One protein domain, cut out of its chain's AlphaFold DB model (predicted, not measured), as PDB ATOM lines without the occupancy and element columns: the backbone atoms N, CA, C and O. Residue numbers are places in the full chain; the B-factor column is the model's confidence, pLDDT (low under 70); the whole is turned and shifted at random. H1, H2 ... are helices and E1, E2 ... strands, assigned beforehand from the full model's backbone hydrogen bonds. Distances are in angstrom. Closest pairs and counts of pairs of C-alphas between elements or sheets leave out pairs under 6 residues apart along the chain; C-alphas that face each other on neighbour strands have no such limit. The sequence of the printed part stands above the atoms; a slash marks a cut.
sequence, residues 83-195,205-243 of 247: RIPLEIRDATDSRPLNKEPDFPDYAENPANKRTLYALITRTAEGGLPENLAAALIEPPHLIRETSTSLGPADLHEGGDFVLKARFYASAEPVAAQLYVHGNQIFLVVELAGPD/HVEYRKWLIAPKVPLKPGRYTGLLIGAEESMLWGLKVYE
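This is residues 83 to 195 and 205 to 243 of the 247 residues of an uncharacterized protein of Cephaloticoccus capnophilus (UniProt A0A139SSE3). The strands ring a barrel, somewhat flattened, that runs round through E1, E7, E8, E10, E11, E4, E6 and E9; between E11 and E4 the ring is bridged by E2 running on into E3 and by E4 running on into E5, with E3 and E5 pairing with E11. The short helix H1 lies outside the barrel, and the long unnamed stretch of residues 91 to 116 loops outside it too. The printed part has 152 residues, with named elements in the order E1 E2 E3 H1 E4 E5 E6 E7 E8 E9 E10 E11, and its class is mostly strand. The eleven strands form one branched, strongly twisted sheet, mixed, with E5 and E11 parallel, E8 and E10 parallel, and the other neighbour pairs antiparallel. The whole is compact, with a radius of gyration of the C-alphas of 14.7 A, and rounded, with spans of 39 by 33 by 24 A.

E1, residues 83 to 90, has E7, residues 173 to 181, on one side and E9, residues 206 to 214, on the other side. The pairing is staggered: E1 pairs with E7 over residues 83 to 86, where N 84 and O 178 are 2.8 A apart, and with E9 over residues 87 to 90, where N 89 and O 211 are 2.9 A apart. E2, residues 117 to 120, is an edge strand, antiparallel to E4, residues 145 to 152, with N 118 and O 151 at 2.9 A. E2 runs on into E3, residues 122 to 125, at 50 degrees; E3 is antiparallel to E11, residues 233 to 242, with N 124 and O 234 at 2.8 A. H1, residues 130 to 135, is only just not on the sheet, with 4 pairs of C-alphas within 10 A; each O i to N i+4 pair in it is within hydrogen-bond range. E4 bends by 63 degrees at residue 148 and runs on into E5, residues 154 to 156, at 50 degrees; E5 is parallel to E11, with N 155 and O 240 at 2.9 A. The closest C-alphas of E4 and E11 are those of Glu 145 and Glu 233, 5.9 A apart. E6, residues 161 to 169, bends by 57 degrees at residue 166. It has E4 on one side, with N 150 and O 164 at 2.8 A, and E9 on the other side, with N 163 and O 212 at 2.9 A. E7 and E8, residues 184 to 191, form a hairpin, with N 179 and O 186 at 2.8 A. E8 is parallel to E10, residues 222 to 229, at 26 degrees, with N 187 and O 227 at 2.8 A. E10 and E11 form a second hairpin, with N 226 and O 237 at 2.8 A. Among the pairs that are apart are E6 and E10, and E1 and E11.

E1 begins at C-alpha 83, (198.399, 97.831, 136.409), and is 22.3 A long from first to last C-alpha. E4 is 20.3 A long, E6 23.0 A, E7 23.5 A and E8 22.5 A. H1 begins at C-alpha 130, (211.592, 100.613, 145.823). E9 is 24.5 A long and E10 21.5 A. E11, the longest strand by residues, measures 29.3 A and ends at C-alpha 242, (183.969, 109.907, 144.516).

The two C-alphas farthest apart are those of Asp 195 and Glu 243, at 44.7 A. Residues 196 to 204 are not printed, and C-alphas 195 and 205 are 17.9 A apart across this cut, in the link from E8 to E9. The link from E1 to E2, 26 residues, is long. Mean pLDDT of the printed part is 76.5; residues 91 to 121, 147 to 148, 193 to 195 and 205 are under 70.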
ATOM      1  N   ARG A  83     197.906  97.171 137.626       89.06
ATOM      2  CA  ARG A  83     198.399  97.831 136.409       89.06
ATOM      3  C   ARG A  83     197.237  98.188 135.485       89.06
ATOM      4  O   ARG A  83     196.417  97.330 135.160       89.06
ATOM      5  N   ILE A  84     197.194  99.435 135.033       89.00
ATOM      6  CA  ILE A  84     196.184  99.964 134.115       89.00
ATOM      7  C   ILE A  84     196.930 100.627 132.948       89.00
ATOM      8  O   ILE A  84     197.699 101.563 133.174       89.00
ATOM      9  N   PRO A  85     196.765 100.138 131.708       87.69
ATOM     10  CA  PRO A  85     197.416 100.739 130.551       87.69
ATOM     11  C   PRO A  85     196.812 102.116 130.257       87.69
ATOM     12  O   PRO A  85     195.599 102.304 130.362       87.69
ATOM     13  N   LEU A  86     197.665 103.062 129.872       87.12
ATOM     14  CA  LEU A  86     197.267 104.394 129.436       87.12
ATOM     15  C   LEU A  86     197.571 104.549 127.951       87.12
ATOM     16  O   LEU A  86     198.631 104.154 127.464       87.12
ATOM     17  N   GLU A  87     196.640 105.163 127.242       85.75
ATOM     18  CA  GLU A  87     196.835 105.605 125.874       85.75
ATOM     19  C   GLU A  87     197.626 106.919 125.877       85.75
ATOM     20  O   GLU A  87     197.259 107.867 126.577       85.75
ATOM     21  N   ILE A  88     198.704 106.970 125.093       84.69
ATOM     22  CA  ILE A  88     199.478 108.189 124.850       84.69
ATOM     23  C   ILE A  88     198.933 108.843 123.583       84.69
ATOM     24  O   ILE A  88     198.904 108.219 122.523       84.69
ATOM     25  N   ARG A  89     198.544 110.114 123.672       82.31
ATOM     26  CA  ARG A  89     198.203 110.939 122.505       82.31
ATOM     27  C   ARG A  89     199.009 112.220 122.483       82.31
ATOM     28  O   ARG A  89     199.334 112.772 123.533       82.31
ATOM     29  N   ASP A  90     199.298 112.719 121.290       78.88
ATOM     30  CA  ASP A  90     199.892 114.039 121.135       78.88
ATOM     31  C   ASP A  90     198.955 115.129 121.640       78.88
ATOM     32  O   ASP A  90     197.769 115.147 121.327       78.88
ATOM     33  N   ALA A  91     199.488 116.062 122.430       67.62
ATOM     34  CA  ALA A  91     198.701 117.186 122.926       67.62
ATOM     35  C   ALA A  91     198.516 118.303 121.893       67.62
ATOM     36  O   ALA A  91     197.742 119.228 122.144       67.62
ATOM     37  N   THR A  92     199.225 118.231 120.763       62.78
ATOM     38  CA  THR A  92     198.936 119.010 119.553       62.78
ATOM     39  C   THR A  92     197.734 118.452 118.802       62.78
ATOM     40  O   THR A  92     197.030 119.223 118.146       62.78
ATOM     41  N   ASP A  93     197.457 117.148 118.936       55.62
ATOM     42  CA  ASP A  93     196.186 116.611 118.488       55.62
ATOM     43  C   ASP A  93     195.095 117.168 119.394       55.62
ATOM     44  O   ASP A  93     195.093 117.098 120.627       55.62
ATOM     45  N   SER A  94     194.190 117.843 118.726       49.06
ATOM     46  CA  SER A  94     193.345 118.857 119.299       49.06
ATOM     47  C   SER A  94     192.269 118.272 120.221       49.06
ATOM     48  O   SER A  94     191.525 118.996 120.874       49.06
ATOM     49  N   ARG A  95     192.114 116.948 120.266       49.53
ATOM     50  CA  ARG A  95     190.927 116.328 120.849       49.53
ATOM     51  C   ARG A  95     191.312 115.017 121.540       49.53
ATOM     52  O   ARG A  95     191.483 114.012 120.855       49.53
ATOM     53  N   PRO A  96     191.356 114.948 122.886       49.84
ATOM     54  CA  PRO A  96     191.378 113.649 123.560       49.84
ATOM     55  C   PRO A  96     190.115 112.834 123.207       49.84
ATOM     56  O   PRO A  96     190.177 111.614 123.125       49.84
ATOM     57  N   LEU A  97     189.001 113.505 122.878       51.12
ATOM     58  CA  LEU A  97     187.775 112.978 122.262       51.12
ATOM     59  C   LEU A  97     187.145 114.094 121.400       51.12
ATOM     60  O   LEU A  97     187.063 115.214 121.883       51.12
ATOM     61  N   ASN A  98     186.685 113.793 120.175       38.59
ATOM     62  CA  ASN A  98     185.911 114.592 119.185       38.59
ATOM     63  C   ASN A  98     185.243 115.959 119.565       38.59
ATOM     64  O   ASN A  98     184.114 116.213 119.148       38.59
ATOM     65  N   LYS A  99     185.906 116.906 120.237       39.53
ATOM     66  CA  LYS A  99     185.510 118.324 120.355       39.53
ATOM     67  C   LYS A  99     186.726 119.249 120.386       39.53
ATOM     68  O   LYS A  99     187.749 118.897 120.950       39.53
ATOM     69  N   GLU A 100     186.573 120.391 119.724       32.66
ATOM     70  CA  GLU A 100     187.570 121.437 119.446       32.66
ATOM     71  C   GLU A 100     188.285 121.926 120.718       32.66
ATOM     72  O   GLU A 100     187.600 122.182 121.711       32.66
ATOM     73  N   PRO A 101     189.624 122.050 120.727       38.09
ATOM     74  CA  PRO A 101     190.346 122.634 121.836       38.09
ATOM     75  C   PRO A 101     190.467 124.129 121.596       38.09
ATOM     76  O   PRO A 101     190.953 124.586 120.564       38.09
ATOM     77  N   ASP A 102     190.104 124.891 122.604       38.66
ATOM     78  CA  ASP A 102     190.593 126.245 122.742       38.66
ATOM     79  C   ASP A 102     191.059 126.333 124.192       38.66
ATOM     80  O   ASP A 102     190.268 126.139 125.116       38.66
ATOM     81  N   PHE A 103     192.367 126.475 124.404       46.03
ATOM     82  CA  PHE A 103     192.937 126.601 125.744       46.03
ATOM     83  C   PHE A 103     193.317 128.062 125.997       46.03
ATOM     84  O   PHE A 103     194.422 128.465 125.636       46.03
ATOM     85  N   PRO A 104     192.480 128.831 126.707       39.50
ATOM     86  CA  PRO A 104     192.942 129.912 127.556       39.50
ATOM     87  C   PRO A 104     192.989 129.413 129.010       39.50
ATOM     88  O   PRO A 104     191.968 129.337 129.678       39.50
ATOM     89  N   ASP A 105     194.183 129.025 129.461       46.56
ATOM     90  CA  ASP A 105     194.731 129.072 130.836       46.56
ATOM     91  C   ASP A 105     193.886 128.771 132.105       46.56
ATOM     92  O   ASP A 105     194.374 128.983 133.212       46.56
ATOM     93  N   TYR A 106     192.671 128.220 132.031       35.47
ATOM     94  CA  TYR A 106     191.863 127.937 133.224       35.47
ATOM     95  C   TYR A 106     191.186 126.561 133.176       35.47
ATOM     96  O   TYR A 106     190.264 126.324 132.407       35.47
ATOM     97  N   ALA A 107     191.683 125.665 134.035       41.81
ATOM     98  CA  ALA A 107     190.960 124.786 134.969       41.81
ATOM     99  C   ALA A 107     189.684 124.000 134.572       41.81
ATOM    100  O   ALA A 107     189.119 123.351 135.451       41.81
ATOM    101  N   GLU A 108     189.233 123.956 133.322       39.12
ATOM    102  CA  GLU A 108     188.016 123.213 132.966       39.12
ATOM    103  C   GLU A 108     188.280 122.178 131.875       39.12
ATOM    104  O   GLU A 108     188.582 122.490 130.728       39.12
ATOM    105  N   ASN A 109     188.165 120.906 132.259       43.28
ATOM    106  CA  ASN A 109     188.168 119.763 131.361       43.28
ATOM    107  C   ASN A 109     186.931 119.784 130.445       43.28
ATOM    108  O   ASN A 109     185.828 119.514 130.928       43.28
ATOM    109  N   PRO A 110     187.054 119.993 129.122       42.03
ATOM    110  CA  PRO A 110     185.887 119.958 128.243       42.03
ATOM    111  C   PRO A 110     185.345 118.533 128.002       42.03
ATOM    112  O   PRO A 110     184.254 118.391 127.443       42.03
ATOM    113  N   ALA A 111     186.048 117.474 128.435       46.41
ATOM    114  CA  ALA A 111     185.585 116.087 128.301       46.41
ATOM    115  C   ALA A 111     184.659 115.632 129.446       46.41
ATOM    116  O   ALA A 111     183.895 114.685 129.275       46.41
ATOM    117  N   ASN A 112     184.669 116.316 130.593       44.53
ATOM    118  CA  ASN A 112     183.790 115.994 131.712       44.53
ATOM    119  C   ASN A 112     183.601 117.248 132.570       44.53
ATOM    120  O   ASN A 112     184.514 117.637 133.294       44.53
ATOM    121  N   LYS A 113     182.403 117.849 132.566       45.19
ATOM    122  CA  LYS A 113     182.047 119.013 133.416       45.19
ATOM    123  C   LYS A 113     182.199 118.766 134.936       45.19
ATOM    124  O   LYS A 113     181.835 119.625 135.728       45.19
ATOM    125  N   ARG A 114     182.670 117.583 135.350       50.69
ATOM    126  CA  ARG A 114     182.823 117.134 136.741       50.69
ATOM    127  C   ARG A 114     184.269 116.798 137.145       50.69
ATOM    128  O   ARG A 114     184.501 116.574 138.326       50.69
ATOM    129  N   THR A 115     185.232 116.763 136.219       52.34
ATOM    130  CA  THR A 115     186.642 116.469 136.546       52.34
ATOM    131  C   THR A 115     187.420 117.773 136.642       52.34
ATOM    132  O   THR A 115     187.757 118.371 135.620       52.34
ATOM    133  N   LEU A 116     187.699 118.213 137.870       59.88
ATOM    134  CA  LEU A 116     188.601 119.334 138.121       59.88
ATOM    135  C   LEU A 116     190.048 118.868 137.922       59.88
ATOM    136  O   LEU A 116     190.425 117.790 138.386       59.88
ATOM    137  N   TYR A 117     190.855 119.669 137.228       65.12
ATOM    138  CA  TYR A 117     192.295 119.442 137.098       65.12
ATOM    139  C   TYR A 117     193.053 120.266 138.139       65.12
ATOM    140  O   TYR A 117     192.724 121.428 138.374       65.12
ATOM    141  N   ALA A 118     194.093 119.680 138.727       62.19
ATOM    142  CA  ALA A 118     195.037 120.394 139.576       62.19
ATOM    143  C   ALA A 118     196.375 120.551 138.853       62.19
ATOM    144  O   ALA A 118     196.893 119.604 138.252       62.19
ATOM    145  N   LEU A 119     196.951 121.752 138.952       67.38
ATOM    146  CA  LEU A 119     198.341 121.981 138.582       67.38
ATOM    147  C   LEU A 119     199.240 121.200 139.536       67.38
ATOM    148  O   LEU A 119     199.149 121.355 140.760       67.38
ATOM    149  N   ILE A 120     200.106 120.368 138.970       68.81
ATOM    150  CA  ILE A 120     201.047 119.577 139.744       68.81
ATOM    151  C   ILE A 120     202.249 120.467 140.058       68.81
ATOM    152  O   ILE A 120     203.017 120.827 139.172       68.81
ATOM    153  N   THR A 121     202.357 120.883 141.320       63.25
ATOM    154  CA  THR A 121     203.353 121.870 141.780       63.25
ATOM    155  C   THR A 121     204.360 121.308 142.777       63.25
ATOM    156  O   THR A 121     205.281 122.015 143.171       63.25
ATOM    157  N   ARG A 122     204.191 120.055 143.221       72.19
ATOM    158  CA  ARG A 122     205.083 119.425 144.199       72.19
ATOM    159  C   ARG A 122     206.028 118.463 143.500       72.19
ATOM    160  O   ARG A 122     205.569 117.540 142.831       72.19
ATOM    161  N   THR A 123     207.319 118.665 143.708       79.75
ATOM    162  CA  THR A 123     208.369 117.737 143.300       79.75
ATOM    163  C   THR A 123     208.686 116.762 144.436       79.75
ATOM    164  O   THR A 123     208.480 117.055 145.618       79.75
ATOM    165  N   ALA A 124     209.124 115.568 144.066       81.75
ATOM    166  CA  ALA A 124     209.607 114.507 144.935       81.75
ATOM    167  C   ALA A 124     210.899 113.935 144.347       81.75
ATOM    168  O   ALA A 124     211.236 114.221 143.196       81.75
ATOM    169  N   GLU A 125     211.593 113.102 145.123       83.56
ATOM    170  CA  GLU A 125     212.773 112.392 144.632       83.56
ATOM    171  C   GLU A 125     212.438 111.603 143.354       83.56
ATOM    172  O   GLU A 125     211.384 110.962 143.239       83.56
ATOM    173  N   GLY A 126     213.318 111.723 142.361       82.31
ATOM    174  CA  GLY A 126     213.266 110.921 141.149       82.31
ATOM    175  C   GLY A 126     213.554 109.449 141.417       82.31
ATOM    176  O   GLY A 126     214.019 109.047 142.484       82.31
ATOM    177  N   GLY A 127     213.287 108.642 140.402       82.50
ATOM    178  CA  GLY A 127     213.489 107.208 140.412       82.50
ATOM    179  C   GLY A 127     212.219 106.428 140.729       82.50
ATOM    180  O   GLY A 127     211.206 106.944 141.206       82.50
ATOM    181  N   LEU A 128     212.274 105.135 140.419       85.56
ATOM    182  CA  LEU A 128     211.184 104.226 140.728       85.56
ATOM    183  C   LEU A 128     211.125 103.980 142.246       85.56
ATOM    184  O   LEU A 128     212.151 103.643 142.839       85.56
ATOM    185  N   PRO A 129     209.940 104.059 142.878       86.25
ATOM    186  CA  PRO A 129     209.773 103.648 144.267       86.25
ATOM    187  C   PRO A 129     210.246 102.206 144.470       86.25
ATOM    188  O   PRO A 129     209.900 101.339 143.668       86.25
ATOM    189  N   GLU A 130     210.970 101.926 145.557       83.94
ATOM    190  CA  GLU A 130     211.592 100.613 145.823       83.94
ATOM    191  C   GLU A 130     210.593  99.447 145.715       83.94
ATOM    192  O   GLU A 130     210.876  98.433 145.079       83.94
ATOM    193  N   ASN A 131     209.376  99.636 146.234       84.44
ATOM    194  CA  ASN A 131     208.301  98.641 146.160       84.44
ATOM    195  C   ASN A 131     207.879  98.322 144.716       84.44
ATOM    196  O   ASN A 131     207.562  97.178 144.405       84.44
ATOM    197  N   LEU A 132     207.854  99.334 143.841       83.62
ATOM    198  CA  LEU A 132     207.511  99.163 142.430       83.62
ATOM    199  C   LEU A 132     208.706  98.604 141.648       83.62
ATOM    200  O   LEU A 132     208.519  97.734 140.805       83.62
ATOM    201  N   ALA A 133     209.926  99.052 141.960       84.94
ATOM    202  CA  ALA A 133     211.158  98.548 141.357       84.94
ATOM    203  C   ALA A 133     211.336  97.046 141.609       84.94
ATOM    204  O   ALA A 133     211.625  96.302 140.679       84.94
ATOM    205  N   ALA A 134     211.097  96.590 142.842       83.31
ATOM    206  CA  ALA A 134     211.194  95.179 143.213       83.31
ATOM    207  C   ALA A 134     210.115  94.301 142.554       83.31
ATOM    208  O   ALA A 134     210.328  93.104 142.369       83.31
ATOM    209  N   ALA A 135     208.963  94.881 142.206       81.50
ATOM    210  CA  ALA A 135     207.860  94.172 141.558       81.50
ATOM    211  C   ALA A 135     207.986  94.115 140.022       81.50
ATOM    212  O   ALA A 135     207.203  93.429 139.362       81.50
ATOM    213  N   LEU A 136     208.942  94.846 139.440       82.69
ATOM    214  CA  LEU A 136     209.180  94.885 138.002       82.69
ATOM    215  C   LEU A 136     210.404  94.046 137.642       82.69
ATOM    216  O   LEU A 136     211.487  94.218 138.188       82.69
ATOM    217  N   ILE A 137     210.227  93.150 136.671       79.81
ATOM    218  CA  ILE A 137     211.296  92.266 136.186       79.81
ATOM    219  C   ILE A 137     212.399  93.064 135.477       79.81
ATOM    220  O   ILE A 137     213.574  92.723 135.584       79.81
ATOM    221  N   GLU A 138     212.020  94.108 134.741       77.88
ATOM    222  CA  GLU A 138     212.944  95.015 134.066       77.88
ATOM    223  C   GLU A 138     212.557  96.460 134.397       77.88
ATOM    224  O   GLU A 138     211.368  96.797 134.319       77.88
ATOM    225  N   PRO A 139     213.522  97.307 134.795       79.12
ATOM    226  CA  PRO A 139     213.245  98.704 135.073       79.12
ATOM    227  C   PRO A 139     212.881  99.434 133.768       79.12
ATOM    228  O   PRO A 139     213.617  99.332 132.789       79.12
ATOM    229  N   PRO A 140     211.767 100.185 133.736       81.50
ATOM    230  CA  PRO A 140     211.382 100.951 132.558       81.50
ATOM    231  C   PRO A 140     212.345 102.122 132.340       81.50
ATOM    232  O   PRO A 140     212.852 102.710 133.298       81.50
ATOM    233  N   HIS A 141     212.547 102.516 131.082       83.69
ATOM    234  CA  HIS A 141     213.263 103.751 130.767       83.69
ATOM    235  C   HIS A 141     212.381 104.957 131.080       83.69
ATOM    236  O   HIS A 141     211.352 105.174 130.439       83.69
ATOM    237  N   LEU A 142     212.785 105.719 132.094       83.81
ATOM    238  CA  LEU A 142     212.024 106.839 132.629       83.81
ATOM    239  C   LEU A 142     212.354 108.150 131.916       83.81
ATOM    240  O   LEU A 142     213.483 108.385 131.488       83.81
ATOM    241  N   ILE A 143     211.368 109.044 131.881       82.75
ATOM    242  CA  ILE A 143     211.563 110.460 131.547       82.75
ATOM    243  C   ILE A 143     212.559 111.085 132.530       82.75
ATOM    244  O   ILE A 143     212.468 110.817 133.721       82.75
ATOM    245  N   ARG A 144     213.518 111.899 132.075       73.75
ATOM    246  CA  ARG A 144     214.523 112.481 132.989       73.75
ATOM    247  C   ARG A 144     213.929 113.593 133.840       73.75
ATOM    248  O   ARG A 144     213.935 113.486 135.064       73.75
ATOM    249  N   GLU A 145     213.363 114.596 133.176       72.44
ATOM    250  CA  GLU A 145     212.838 115.804 133.805       72.44
ATOM    251  C   GLU A 145     211.384 116.041 133.391       72.44
ATOM    252  O   GLU A 145     211.013 115.972 132.210       72.44
ATOM    253  N   THR A 146     210.552 116.355 134.378       70.69
ATOM    254  CA  THR A 146     209.163 116.756 134.156       70.69
ATOM    255  C   THR A 146     209.050 118.242 134.456       70.69
ATOM    256  O   THR A 146     209.432 118.671 135.536       70.69
ATOM    257  N   SER A 147     208.509 119.044 133.537       65.75
ATOM    258  CA  SER A 147     208.457 120.504 133.722       65.75
ATOM    259  C   SER A 147     207.112 120.983 134.248       65.75
ATOM    260  O   SER A 147     207.037 121.810 135.155       65.75
ATOM    261  N   THR A 148     206.008 120.471 133.704       63.56
ATOM    262  CA  THR A 148     204.666 120.813 134.185       63.56
ATOM    263  C   THR A 148     203.683 119.713 133.818       63.56
ATOM    264  O   THR A 148     203.604 119.291 132.666       63.56
ATOM    265  N   SER A 149     202.875 119.274 134.775       70.25
ATOM    266  CA  SER A 149     201.783 118.344 134.498       70.25
ATOM    267  C   SER A 149     200.474 118.822 135.128       70.25
ATOM    268  O   SER A 149     200.455 119.511 136.149       70.25
ATOM    269  N   LEU A 150     199.364 118.518 134.457       72.38
ATOM    270  CA  LEU A 150     198.004 118.743 134.940       72.38
ATOM    271  C   LEU A 150     197.374 117.377 135.167       72.38
ATOM    272  O   LEU A 150     197.074 116.660 134.209       72.38
ATOM    273  N   GLY A 151     197.201 117.031 136.438       74.62
ATOM    274  CA  GLY A 151     196.583 115.781 136.859       74.62
ATOM    275  C   GLY A 151     195.118 115.976 137.244       74.62
ATOM    276  O   GLY A 151     194.703 117.092 137.575       74.62
ATOM    277  N   PRO A 152     194.311 114.904 137.228       77.75
ATOM    278  CA  PRO A 152     192.958 114.964 137.756       77.75
ATOM    279  C   PRO A 152     193.015 115.186 139.274       77.75
ATOM    280  O   PRO A 152     193.720 114.469 139.987       77.75
ATOM    281  N   ALA A 153     192.275 116.183 139.757       80.81
ATOM    282  CA  ALA A 153     192.089 116.459 141.181       80.81
ATOM    283  C   ALA A 153     190.895 115.680 141.741       80.81
ATOM    284  O   ALA A 153     190.951 115.163 142.854       80.81
ATOM    285  N   ASP A 154     189.839 115.560 140.935       81.94
ATOM    286  CA  ASP A 154     188.582 114.906 141.283       81.94
ATOM    287  C   ASP A 154     188.160 113.944 140.162       81.94
ATOM    288  O   ASP A 154     188.153 114.304 138.983       81.94
ATOM    289  N   LEU A 155     187.792 112.714 140.516       83.56
ATOM    290  CA  LEU A 155     187.343 111.678 139.583       83.56
ATOM    291  C   LEU A 155     186.146 110.928 140.176       83.56
ATOM    292  O   LEU A 155     186.041 110.784 141.386       83.56
ATOM    293  N   HIS A 156     185.235 110.432 139.348       83.12
ATOM    294  CA  HIS A 156     184.202 109.497 139.802       83.12
ATOM    295  C   HIS A 156     184.646 108.057 139.560       83.12
ATOM    296  O   HIS A 156     185.402 107.786 138.628       83.12
ATOM    297  N   GLU A 157     184.150 107.129 140.368       83.38
ATOM    298  CA  GLU A 157     184.328 105.701 140.129       83.38
ATOM    299  C   GLU A 157     183.893 105.325 138.700       83.38
ATOM    300  O   GLU A 157     182.806 105.687 138.243       83.38
ATOM    301  N   GLY A 158     184.779 104.640 137.970       80.50
ATOM    302  CA  GLY A 158     184.558 104.291 136.565       80.50
ATOM    303  C   GLY A 158     184.600 105.478 135.596       80.50
ATOM    304  O   GLY A 158     184.161 105.340 134.454       80.50
ATOM    305  N   GLY A 159     185.102 106.635 136.030       80.25
ATOM    306  CA  GLY A 159     185.349 107.800 135.186       80.25
ATOM    307  C   GLY A 159     186.608 107.668 134.328       80.25
ATOM    308  O   GLY A 159     187.459 106.803 134.551       80.25
ATOM    309  N   ASP A 160     186.733 108.560 133.350       81.62
ATOM    310  CA  ASP A 160     187.901 108.616 132.474       81.62
ATOM    311  C   ASP A 160     189.035 109.382 133.159       81.62
ATOM    312  O   ASP A 160     188.882 110.540 133.553       81.62
ATOM    313  N   PHE A 161     190.183 108.727 133.293       83.56
ATOM    314  CA  PHE A 161     191.402 109.349 133.781       83.56
ATOM    315  C   PHE A 161     192.109 110.018 132.611       83.56
ATOM    316  O   PHE A 161     192.421 109.371 131.613       83.56
ATOM    317  N   VAL A 162     192.371 111.312 132.746       83.75
ATOM    318  CA  VAL A 162     193.095 112.099 131.751       83.75
ATOM    319  C   VAL A 162     194.157 112.902 132.486       83.75
ATOM    320  O   VAL A 162     193.850 113.577 133.465       83.75
ATOM    321  N   LEU A 163     195.401 112.827 132.026       84.06
ATOM    322  CA  LEU A 163     196.508 113.624 132.542       84.06
ATOM    323  C   LEU A 163     197.239 114.279 131.372       84.06
ATOM    324  O   LEU A 163     197.557 113.618 130.385       84.06
ATOM    325  N   LYS A 164     197.507 115.581 131.479       83.25
ATOM    326  CA  LYS A 164     198.348 116.300 130.516       83.25
ATOM    327  C   LYS A 164     199.755 116.378 131.080       83.25
ATOM    328  O   LYS A 164     199.952 116.998 132.125       83.25
ATOM    329  N   ALA A 165     200.723 115.785 130.397       83.62
ATOM    330  CA  ALA A 165     202.117 115.835 130.809       83.62
ATOM    331  C   ALA A 165     202.936 116.658 129.810       83.62
ATOM    332  O   ALA A 165     202.808 116.486 128.593       83.62
ATOM    333  N   ARG A 166     203.780 117.547 130.339       83.31
ATOM    334  CA  ARG A 166     204.885 118.177 129.620       83.31
ATOM    335  C   ARG A 166     206.191 117.720 130.265       83.31
ATOM    336  O   ARG A 166     206.393 117.927 131.463       83.31
ATOM    337  N   PHE A 167     207.053 117.097 129.476       81.44
ATOM    338  CA  PHE A 167     208.328 116.550 129.934       81.44
ATOM    339  C   PHE A 167     209.381 116.625 128.830       81.44
ATOM    340  O   PHE A 167     209.045 116.748 127.650       81.44
ATOM    341  N   TYR A 168     210.645 116.548 129.235       81.44
ATOM    342  CA  TYR A 168     211.788 116.485 128.331       81.44
ATOM    343  C   TYR A 168     212.331 115.058 128.315       81.44
ATOM    344  O   TYR A 168     212.539 114.443 129.366       81.44
ATOM    345  N   ALA A 169     212.533 114.515 127.119       79.94
ATOM    346  CA  ALA A 169     213.052 113.166 126.945       79.94
ATOM    347  C   ALA A 169     214.005 113.098 125.753       79.94
ATOM    348  O   ALA A 169     213.860 113.838 124.783       79.94
ATOM    349  N   SER A 170     214.968 112.181 125.837       75.56
ATOM    350  CA  SER A 170     215.914 111.875 124.759       75.56
ATOM    351  C   SER A 170     215.345 110.914 123.713       75.56
ATOM    352  O   SER A 170     215.979 110.686 122.690       75.56
ATOM    353  N   ALA A 171     214.184 110.314 123.980       81.12
ATOM    354  CA  ALA A 171     213.535 109.337 123.118       81.12
ATOM    355  C   ALA A 171     212.010 109.500 123.169       81.12
ATOM    356  O   ALA A 171     211.463 110.102 124.097       81.12
ATOM    357  N   GLU A 172     211.322 108.944 122.173       83.19
ATOM    358  CA  GLU A 172     209.865 109.009 122.093       83.19
ATOM    359  C   GLU A 172     209.205 108.122 123.172       83.19
ATOM    360  O   GLU A 172     209.665 107.002 123.417       83.19
ATOM    361  N   PRO A 173     208.123 108.587 123.828       85.75
ATOM    362  CA  PRO A 173     207.350 107.757 124.746       85.75
ATOM    363  C   PRO A 173     206.588 106.661 123.986       85.75
ATOM    364  O   PRO A 173     205.747 106.954 123.136       85.75
ATOM    365  N   VAL A 174     206.847 105.400 124.331       86.56
ATOM    366  CA  VAL A 174     206.269 104.218 123.664       86.56
ATOM    367  C   VAL A 174     205.055 103.687 124.417       86.56
ATOM    368  O   VAL A 174     204.083 103.244 123.805       86.56
ATOM    369  N   ALA A 175     205.084 103.738 125.750       86.69
ATOM    370  CA  ALA A 175     203.996 103.243 126.583       86.69
ATOM    371  C   ALA A 175     203.803 104.108 127.829       86.69
ATOM    372  O   ALA A 175     204.734 104.723 128.339       86.69
ATOM    373  N   ALA A 176     202.575 104.154 128.341       88.81
ATOM    374  CA  ALA A 176     202.275 104.778 129.620       88.81
ATOM    375  C   ALA A 176     201.419 103.837 130.460       88.81
ATOM    376  O   ALA A 176     200.538 103.134 129.956       88.81
ATOM    377  N   GLN A 177     201.713 103.778 131.753       91.25
ATOM    378  CA  GLN A 177     201.121 102.802 132.653       91.25
ATOM    379  C   GLN A 177     200.822 103.449 133.998       91.25
ATOM    380  O   GLN A 177     201.641 104.179 134.556       91.25
ATOM    381  N   LEU A 178     199.630 103.168 134.510       91.06
ATOM    382  CA  LEU A 178     199.189 103.571 135.832       91.06
ATOM    383  C   LEU A 178     199.246 102.353 136.753       91.06
ATOM    384  O   LEU A 178     198.595 101.343 136.491       91.06
ATOM    385  N   TYR A 179     200.001 102.447 137.836       91.44
ATOM    386  CA  TYR A 179     200.067 101.434 138.879       91.44
ATOM    387  C   TYR A 179     199.360 101.946 140.124       91.44
ATOM    388  O   TYR A 179     199.675 103.019 140.628       91.44
ATOM    389  N   VAL A 180     198.413 101.176 140.638       91.44
ATOM    390  CA  VAL A 180     197.652 101.531 141.837       91.44
ATOM    391  C   VAL A 180     198.032 100.573 142.951       91.44
ATOM    392  O   VAL A 180     197.964  99.359 142.768       91.44
ATOM    393  N   HIS A 181     198.418 101.115 144.102       91.62
ATOM    394  CA  HIS A 181     198.742 100.342 145.296       91.62
ATOM    395  C   HIS A 181     198.177 101.043 146.532       91.62
ATOM    396  O   HIS A 181     198.648 102.104 146.950       91.62
ATOM    397  N   GLY A 182     197.114 100.470 147.103       89.56
ATOM    398  CA  GLY A 182     196.361 101.103 148.184       89.56
ATOM    399  C   GLY A 182     195.841 102.485 147.774       89.56
ATOM    400  O   GLY A 182     195.070 102.599 146.828       89.56
ATOM    401  N   ASN A 183     196.299 103.529 148.471       90.62
ATOM    402  CA  ASN A 183     195.946 104.930 148.210       90.62
ATOM    403  C   ASN A 183     197.039 105.684 147.426       90.62
ATOM    404  O   ASN A 183     197.094 106.913 147.451       90.62
ATOM    405  N   GLN A 184     197.949 104.972 146.765       91.31
ATOM    406  CA  GLN A 184     199.002 105.558 145.941       91.31
ATOM    407  C   GLN A 184     198.803 105.163 144.483       91.31
ATOM    408  O   GLN A 184     198.401 104.040 144.170       91.31
ATOM    409  N   ILE A 185     199.070 106.115 143.599       90.94
ATOM    410  CA  ILE A 185     198.987 105.952 142.158       90.94
ATOM    411  C   ILE A 185     200.340 106.350 141.586       90.94
ATOM    412  O   ILE A 185     200.794 107.467 141.800       90.94
ATOM    413  N   PHE A 186     200.966 105.455 140.842       91.12
ATOM    414  CA  PHE A 186     202.238 105.683 140.179       91.12
ATOM    415  C   PHE A 186     202.013 105.704 138.678       91.12
ATOM    416  O   PHE A 186     201.518 104.742 138.095       91.12
ATOM    417  N   LEU A 187     202.355 106.814 138.053       90.94
ATOM    418  CA  LEU A 187     202.282 107.010 136.625       90.94
ATOM    419  C   LEU A 187     203.692 106.880 136.055       90.94
ATOM    420  O   LEU A 187     204.570 107.683 136.369       90.94
ATOM    421  N   VAL A 188     203.888 105.867 135.218       90.88
ATOM    422  CA  VAL A 188     205.159 105.585 134.552       90.88
ATOM    423  C   VAL A 188     204.973 105.797 133.059       90.88
ATOM    424  O   VAL A 188     204.110 105.169 132.444       90.88
ATOM    425  N   VAL A 189     205.786 106.682 132.486       89.25
ATOM    426  CA  VAL A 189     205.915 106.849 131.037       89.25
ATOM    427  C   VAL A 189     207.212 106.173 130.621       89.25
ATOM    428  O   VAL A 189     208.281 106.519 131.116       89.25
ATOM    429  N   GLU A 190     207.088 105.184 129.749       87.81
ATOM    430  CA  GLU A 190     208.174 104.356 129.250       87.81
ATOM    431  C   GLU A 190     208.656 104.902 127.905       87.81
ATOM    432  O   GLU A 190     207.869 105.084 126.968       87.81
ATOM    433  N   LEU A 191     209.953 105.180 127.833       85.25
ATOM    434  CA  LEU A 191     210.628 105.650 126.631       85.25
ATOM    435  C   LEU A 191     211.123 104.477 125.780       85.25
ATOM    436  O   LEU A 191     211.443 103.409 126.306       85.25
ATOM    437  N   ALA A 192     211.227 104.694 124.467       81.31
ATOM    438  CA  ALA A 192     211.884 103.744 123.576       81.31
ATOM    439  C   ALA A 192     213.306 103.432 124.077       81.31
ATOM    440  O   ALA A 192     214.024 104.325 124.532       81.31
ATOM    441  N   GLY A 193     213.700 102.157 124.015       67.56
ATOM    442  CA  GLY A 193     215.063 101.736 124.332       67.56
ATOM    443  C   GLY A 193     216.107 102.330 123.379       67.56
ATOM    444  O   GLY A 193     215.746 102.848 122.321       67.56
ATOM    445  N   PRO A 194     217.401 102.249 123.733       59.22
ATOM    446  CA  PRO A 194     218.511 102.830 122.973       59.22
ATOM    447  C   PRO A 194     218.828 102.107 121.641       59.22
ATOM    448  O   PRO A 194     219.981 102.047 121.238       59.22
ATOM    449  N   ASP A 195     217.826 101.595 120.922       51.22
ATOM    450  CA  ASP A 195     217.991 101.013 119.578       51.22
ATOM    451  C   ASP A 195     218.028 102.085 118.462       51.22
ATOM    452  O   ASP A 195     217.984 101.765 117.272       51.22
ATOM    453  N   HIS A 205     216.965 118.263 123.816       68.19
ATOM    454  CA  HIS A 205     215.909 118.026 124.786       68.19
ATOM    455  C   HIS A 205     214.575 118.256 124.086       68.19
ATOM    456  O   HIS A 205     214.051 119.372 124.071       68.19
ATOM    457  N   VAL A 206     214.034 117.207 123.471       76.75
ATOM    458  CA  VAL A 206     212.749 117.305 122.792       76.75
ATOM    459  C   VAL A 206     211.674 117.482 123.859       76.75
ATOM    460  O   VAL A 206     211.475 116.637 124.737       76.75
ATOM    461  N   GLU A 207     210.998 118.628 123.808       81.88
ATOM    462  CA  GLU A 207     209.840 118.895 124.649       81.88
ATOM    463  C   GLU A 207     208.657 118.073 124.128       81.88
ATOM    464  O   GLU A 207     208.108 118.350 123.058       81.88
ATOM    465  N   TYR A 208     208.207 117.098 124.911       82.75
ATOM    466  CA  TYR A 208     206.995 116.353 124.614       82.75
ATOM    467  C   TYR A 208     205.816 116.931 125.387       82.75
ATOM    468  O   TYR A 208     205.876 117.179 126.593       82.75
ATOM    469  N   ARG A 209     204.696 117.109 124.682       84.62
ATOM    470  CA  ARG A 209     203.396 117.436 125.274       84.62
ATOM    471  C   ARG A 209     202.438 116.314 124.917       84.62
ATOM    472  O   ARG A 209     202.025 116.211 123.763       84.62
ATOM    473  N   LYS A 210     202.093 115.477 125.893       84.75
ATOM    474  CA  LYS A 210     201.258 114.292 125.670       84.75
ATOM    475  C   LYS A 210     200.057 114.273 126.616       84.75
ATOM    476  O   LYS A 210     200.133 114.729 127.761       84.75
ATOM    477  N   TRP A 211     198.947 113.736 126.127       84.25
ATOM    478  CA  TRP A 211     197.810 113.313 126.935       84.25
ATOM    479  C   TRP A 211     197.967 111.840 127.282       84.25
ATOM    480  O   TRP A 211     198.234 111.024 126.403       84.25
ATOM    481  N   LEU A 212     197.767 111.513 128.551       86.56
ATOM    482  CA  LEU A 212     197.747 110.154 129.066       86.56
ATOM    483  C   LEU A 212     196.317 109.841 129.488       86.56
ATOM    484  O   LEU A 212     195.777 110.499 130.382       86.56
ATOM    485  N   ILE A 213     195.689 108.890 128.805       85.06
ATOM    486  CA  ILE A 213     194.250 108.645 128.910       85.06
ATOM    487  C   ILE A 213     194.008 107.185 129.290       85.06
ATOM    488  O   ILE A 213     194.480 106.281 128.609       85.06
ATOM    489  N   ALA A 214     193.233 106.940 130.345       84.50
ATOM    490  CA  ALA A 214     192.640 105.631 130.606       84.50
ATOM    491  C   ALA A 214     191.120 105.783 130.738       84.50
ATOM    492  O   ALA A 214     190.648 106.425 131.681       84.50
ATOM    493  N   PRO A 215     190.334 105.205 129.816       78.69
ATOM    494  CA  PRO A 215     188.888 105.230 129.932       78.69
ATOM    495  C   PRO A 215     188.426 104.295 131.053       78.69
ATOM    496  O   PRO A 215     188.967 103.201 131.222       78.69
ATOM    497  N   LYS A 216     187.381 104.704 131.779       82.06
ATOM    498  CA  LYS A 216     186.713 103.898 132.818       82.06
ATOM    499  C   LYS A 216     187.664 103.237 133.815       82.06
ATOM    500  O   LYS A 216     187.669 102.013 133.976       82.06
ATOM    501  N   VAL A 217     188.470 104.043 134.494       84.12
ATOM    502  CA  VAL A 217     189.468 103.499 135.414       84.12
ATOM    503  C   VAL A 217     188.776 102.861 136.625       84.12
ATOM    504  O   VAL A 217     187.956 103.518 137.273       84.12
ATOM    505  N   PRO A 218     189.105 101.602 136.971       87.44
ATOM    506  CA  PRO A 218     188.524 100.887 138.107       87.44
ATOM    507  C   PRO A 218     189.112 101.348 139.458       87.44
ATOM    508  O   PRO A 218     189.546 100.528 140.266       87.44
ATOM    509  N   LEU A 219     189.162 102.660 139.708       88.38
ATOM    510  CA  LEU A 219     189.583 103.213 140.997       88.38
ATOM    511  C   LEU A 219     188.420 103.187 141.984       88.38
ATOM    512  O   LEU A 219     187.336 103.691 141.691       88.38
ATOM    513  N   LYS A 220     188.673 102.653 143.181       90.94
ATOM    514  CA  LYS A 220     187.703 102.697 144.278       90.94
ATOM    515  C   LYS A 220     187.551 104.128 144.805       90.94
ATOM    516  O   LYS A 220     188.540 104.869 144.791       90.94
ATOM    517  N   PRO A 221     186.386 104.512 145.344       91.06
ATOM    518  CA  PRO A 221     186.220 105.794 146.022       91.06
ATOM    519  C   PRO A 221     187.223 105.965 147.170       91.06
ATOM    520  O   PRO A 221     187.449 105.046 147.958       91.06
ATOM    521  N   GLY A 222     187.851 107.136 147.267       91.75
ATOM    522  CA  GLY A 222     188.926 107.371 148.229       91.75
ATOM    523  C   GLY A 222     189.786 108.590 147.915       91.75
ATOM    524  O   GLY A 222     189.529 109.344 146.979       91.75
ATOM    525  N   ARG A 223     190.824 108.804 148.726       91.69
ATOM    526  CA  ARG A 223     191.860 109.808 148.463       91.69
ATOM    527  C   ARG A 223     193.134 109.094 148.057       91.69
ATOM    528  O   ARG A 223     193.587 108.217 148.785       91.69
ATOM    529  N   TYR A 224     193.702 109.524 146.945       91.88
ATOM    530  CA  TYR A 224     194.914 108.983 146.369       91.88
ATOM    531  C   TYR A 224     195.999 110.050 146.289       91.88
ATOM    532  O   TYR A 224     195.731 111.238 146.085       91.88
ATOM    533  N   THR A 225     197.241 109.606 146.423       91.06
ATOM    534  CA  THR A 225     198.427 110.392 146.091       91.06
ATOM    535  C   THR A 225     198.972 109.879 144.768       91.06
ATOM    536  O   THR A 225     199.402 108.731 144.685       91.06
ATOM    537  N   GLY A 226     198.899 110.713 143.736       89.38
ATOM    538  CA  GLY A 226     199.484 110.447 142.433       89.38
ATOM    539  C   GLY A 226     200.947 110.871 142.391       89.38
ATOM    540  O   GLY A 226     201.291 111.938 142.897       89.38
ATOM    541  N   LEU A 227     201.787 110.039 141.788       89.94
ATOM    542  CA  LEU A 227     203.195 110.287 141.521       89.94
ATOM    543  C   LEU A 227     203.462 110.042 140.035       89.94
ATOM    544  O   LEU A 227     203.265 108.931 139.555       89.94
ATOM    545  N   LEU A 228     203.905 111.060 139.307       89.56
ATOM    546  CA  LEU A 228     204.415 110.938 137.946       89.56
ATOM    547  C   LEU A 228     205.916 110.749 138.071       89.56
ATOM    548  O   LEU A 228     206.611 111.649 138.537       89.56
ATOM    549  N   ILE A 229     206.373 109.550 137.734       89.38
ATOM    550  CA  ILE A 229     207.742 109.128 137.988       89.38
ATOM    551  C   ILE A 229     208.642 109.624 136.858       89.38
ATOM    552  O   ILE A 229     208.443 109.257 135.698       89.38
ATOM    553  N   GLY A 230     209.643 110.419 137.225       87.19
ATOM    554  CA  GLY A 230     210.803 110.713 136.391       87.19
ATOM    555  C   GLY A 230     212.073 110.130 137.003       87.19
ATOM    556  O   GLY A 230     212.072 109.692 138.149       87.19
ATOM    557  N   ALA A 231     213.156 110.078 136.235       84.50
ATOM    558  CA  ALA A 231     214.440 109.532 136.656       84.50
ATOM    559  C   ALA A 231     215.135 110.444 137.674       84.50
ATOM    560  O   ALA A 231     215.694 109.949 138.647       84.50
ATOM    561  N   GLU A 232     215.084 111.762 137.456       83.69
ATOM    562  CA  GLU A 232     215.754 112.754 138.307       83.69
ATOM    563  C   GLU A 232     214.759 113.434 139.251       83.69
ATOM    564  O   GLU A 232     215.037 113.592 140.441       83.69
ATOM    565  N   GLU A 233     213.556 113.731 138.755       84.12
ATOM    566  CA  GLU A 233     212.484 114.333 139.544       84.12
ATOM    567  C   GLU A 233     211.145 113.645 139.294       84.12
ATOM    568  O   GLU A 233     210.760 113.378 138.152       84.12
ATOM    569  N   SER A 234     210.402 113.415 140.375       87.44
ATOM    570  CA  SER A 234     209.026 112.934 140.303       87.44
ATOM    571  C   SER A 234     208.041 114.032 140.697       87.44
ATOM    572  O   SER A 234     208.340 114.909 141.504       87.44
ATOM    573  N   MET A 235     206.830 113.978 140.155       86.94
ATOM    574  CA  MET A 235     205.786 114.976 140.387       86.94
ATOM    575  C   MET A 235     204.628 114.405 141.202       86.94
ATOM    576  O   MET A 235     204.039 113.395 140.831       86.94
ATOM    577  N   LEU A 236     204.267 115.073 142.296       88.31
ATOM    578  CA  LEU A 236     203.242 114.635 143.243       88.31
ATOM    579  C   LEU A 236     201.955 115.449 143.127       88.31
ATOM    580  O   LEU A 236     201.973 116.678 143.227       88.31
ATOM    581  N   TRP A 237     200.813 114.766 143.067       88.25
ATOM    582  CA  TRP A 237     199.500 115.408 143.116       88.25
ATOM    583  C   TRP A 237     198.492 114.640 143.972       88.25
ATOM    584  O   TRP A 237     198.647 113.456 144.265       88.25
ATOM    585  N   GLY A 238     197.451 115.339 144.420       87.44
ATOM    586  CA  GLY A 238     196.330 114.733 145.133       87.44
ATOM    587  C   GLY A 238     195.184 114.430 144.174       87.44
ATOM    588  O   GLY A 238     194.801 115.303 143.401       87.44
ATOM    589  N   LEU A 239     194.625 113.225 144.264       88.44
ATOM    590  CA  LEU A 239     193.424 112.816 143.537       88.44
ATOM    591  C   LEU A 239     192.361 112.356 144.535       88.44
ATOM    592  O   LEU A 239     192.638 111.567 145.438       88.44
ATOM    593  N   LYS A 240     191.122 112.796 144.359       89.19
ATOM    594  CA  LYS A 240     189.979 112.316 145.129       89.19
ATOM    595  C   LYS A 240     188.986 111.625 144.208       89.19
ATOM    596  O   LYS A 240     188.521 112.198 143.232       89.19
ATOM    597  N   VAL A 241     188.672 110.378 144.535       89.12
ATOM    598  CA  VAL A 241     187.710 109.559 143.805       89.12
ATOM    599  C   VAL A 241     186.406 109.518 144.590       89.12
ATOM    600  O   VAL A 241     186.391 109.125 145.758       89.12
ATOM    601  N   TYR A 242     185.318 109.944 143.961       87.31
ATOM    602  CA  TYR A 242     183.969 109.907 144.516       87.31
ATOM    603  C   TYR A 242     183.244 108.650 144.056       87.31
ATOM    604  O   TYR A 242     183.473 108.158 142.951       87.31
ATOM    605  N   GLU A 243     182.331 108.172 144.893       86.62
ATOM    606  CA  GLU A 243     181.389 107.122 144.519       86.62
ATOM    607  C   GLU A 243     180.575 107.550 143.293       86.62
ATOM    608  O   GLU A 243     180.288 108.742 143.090       86.62
TER     609      GLU A 243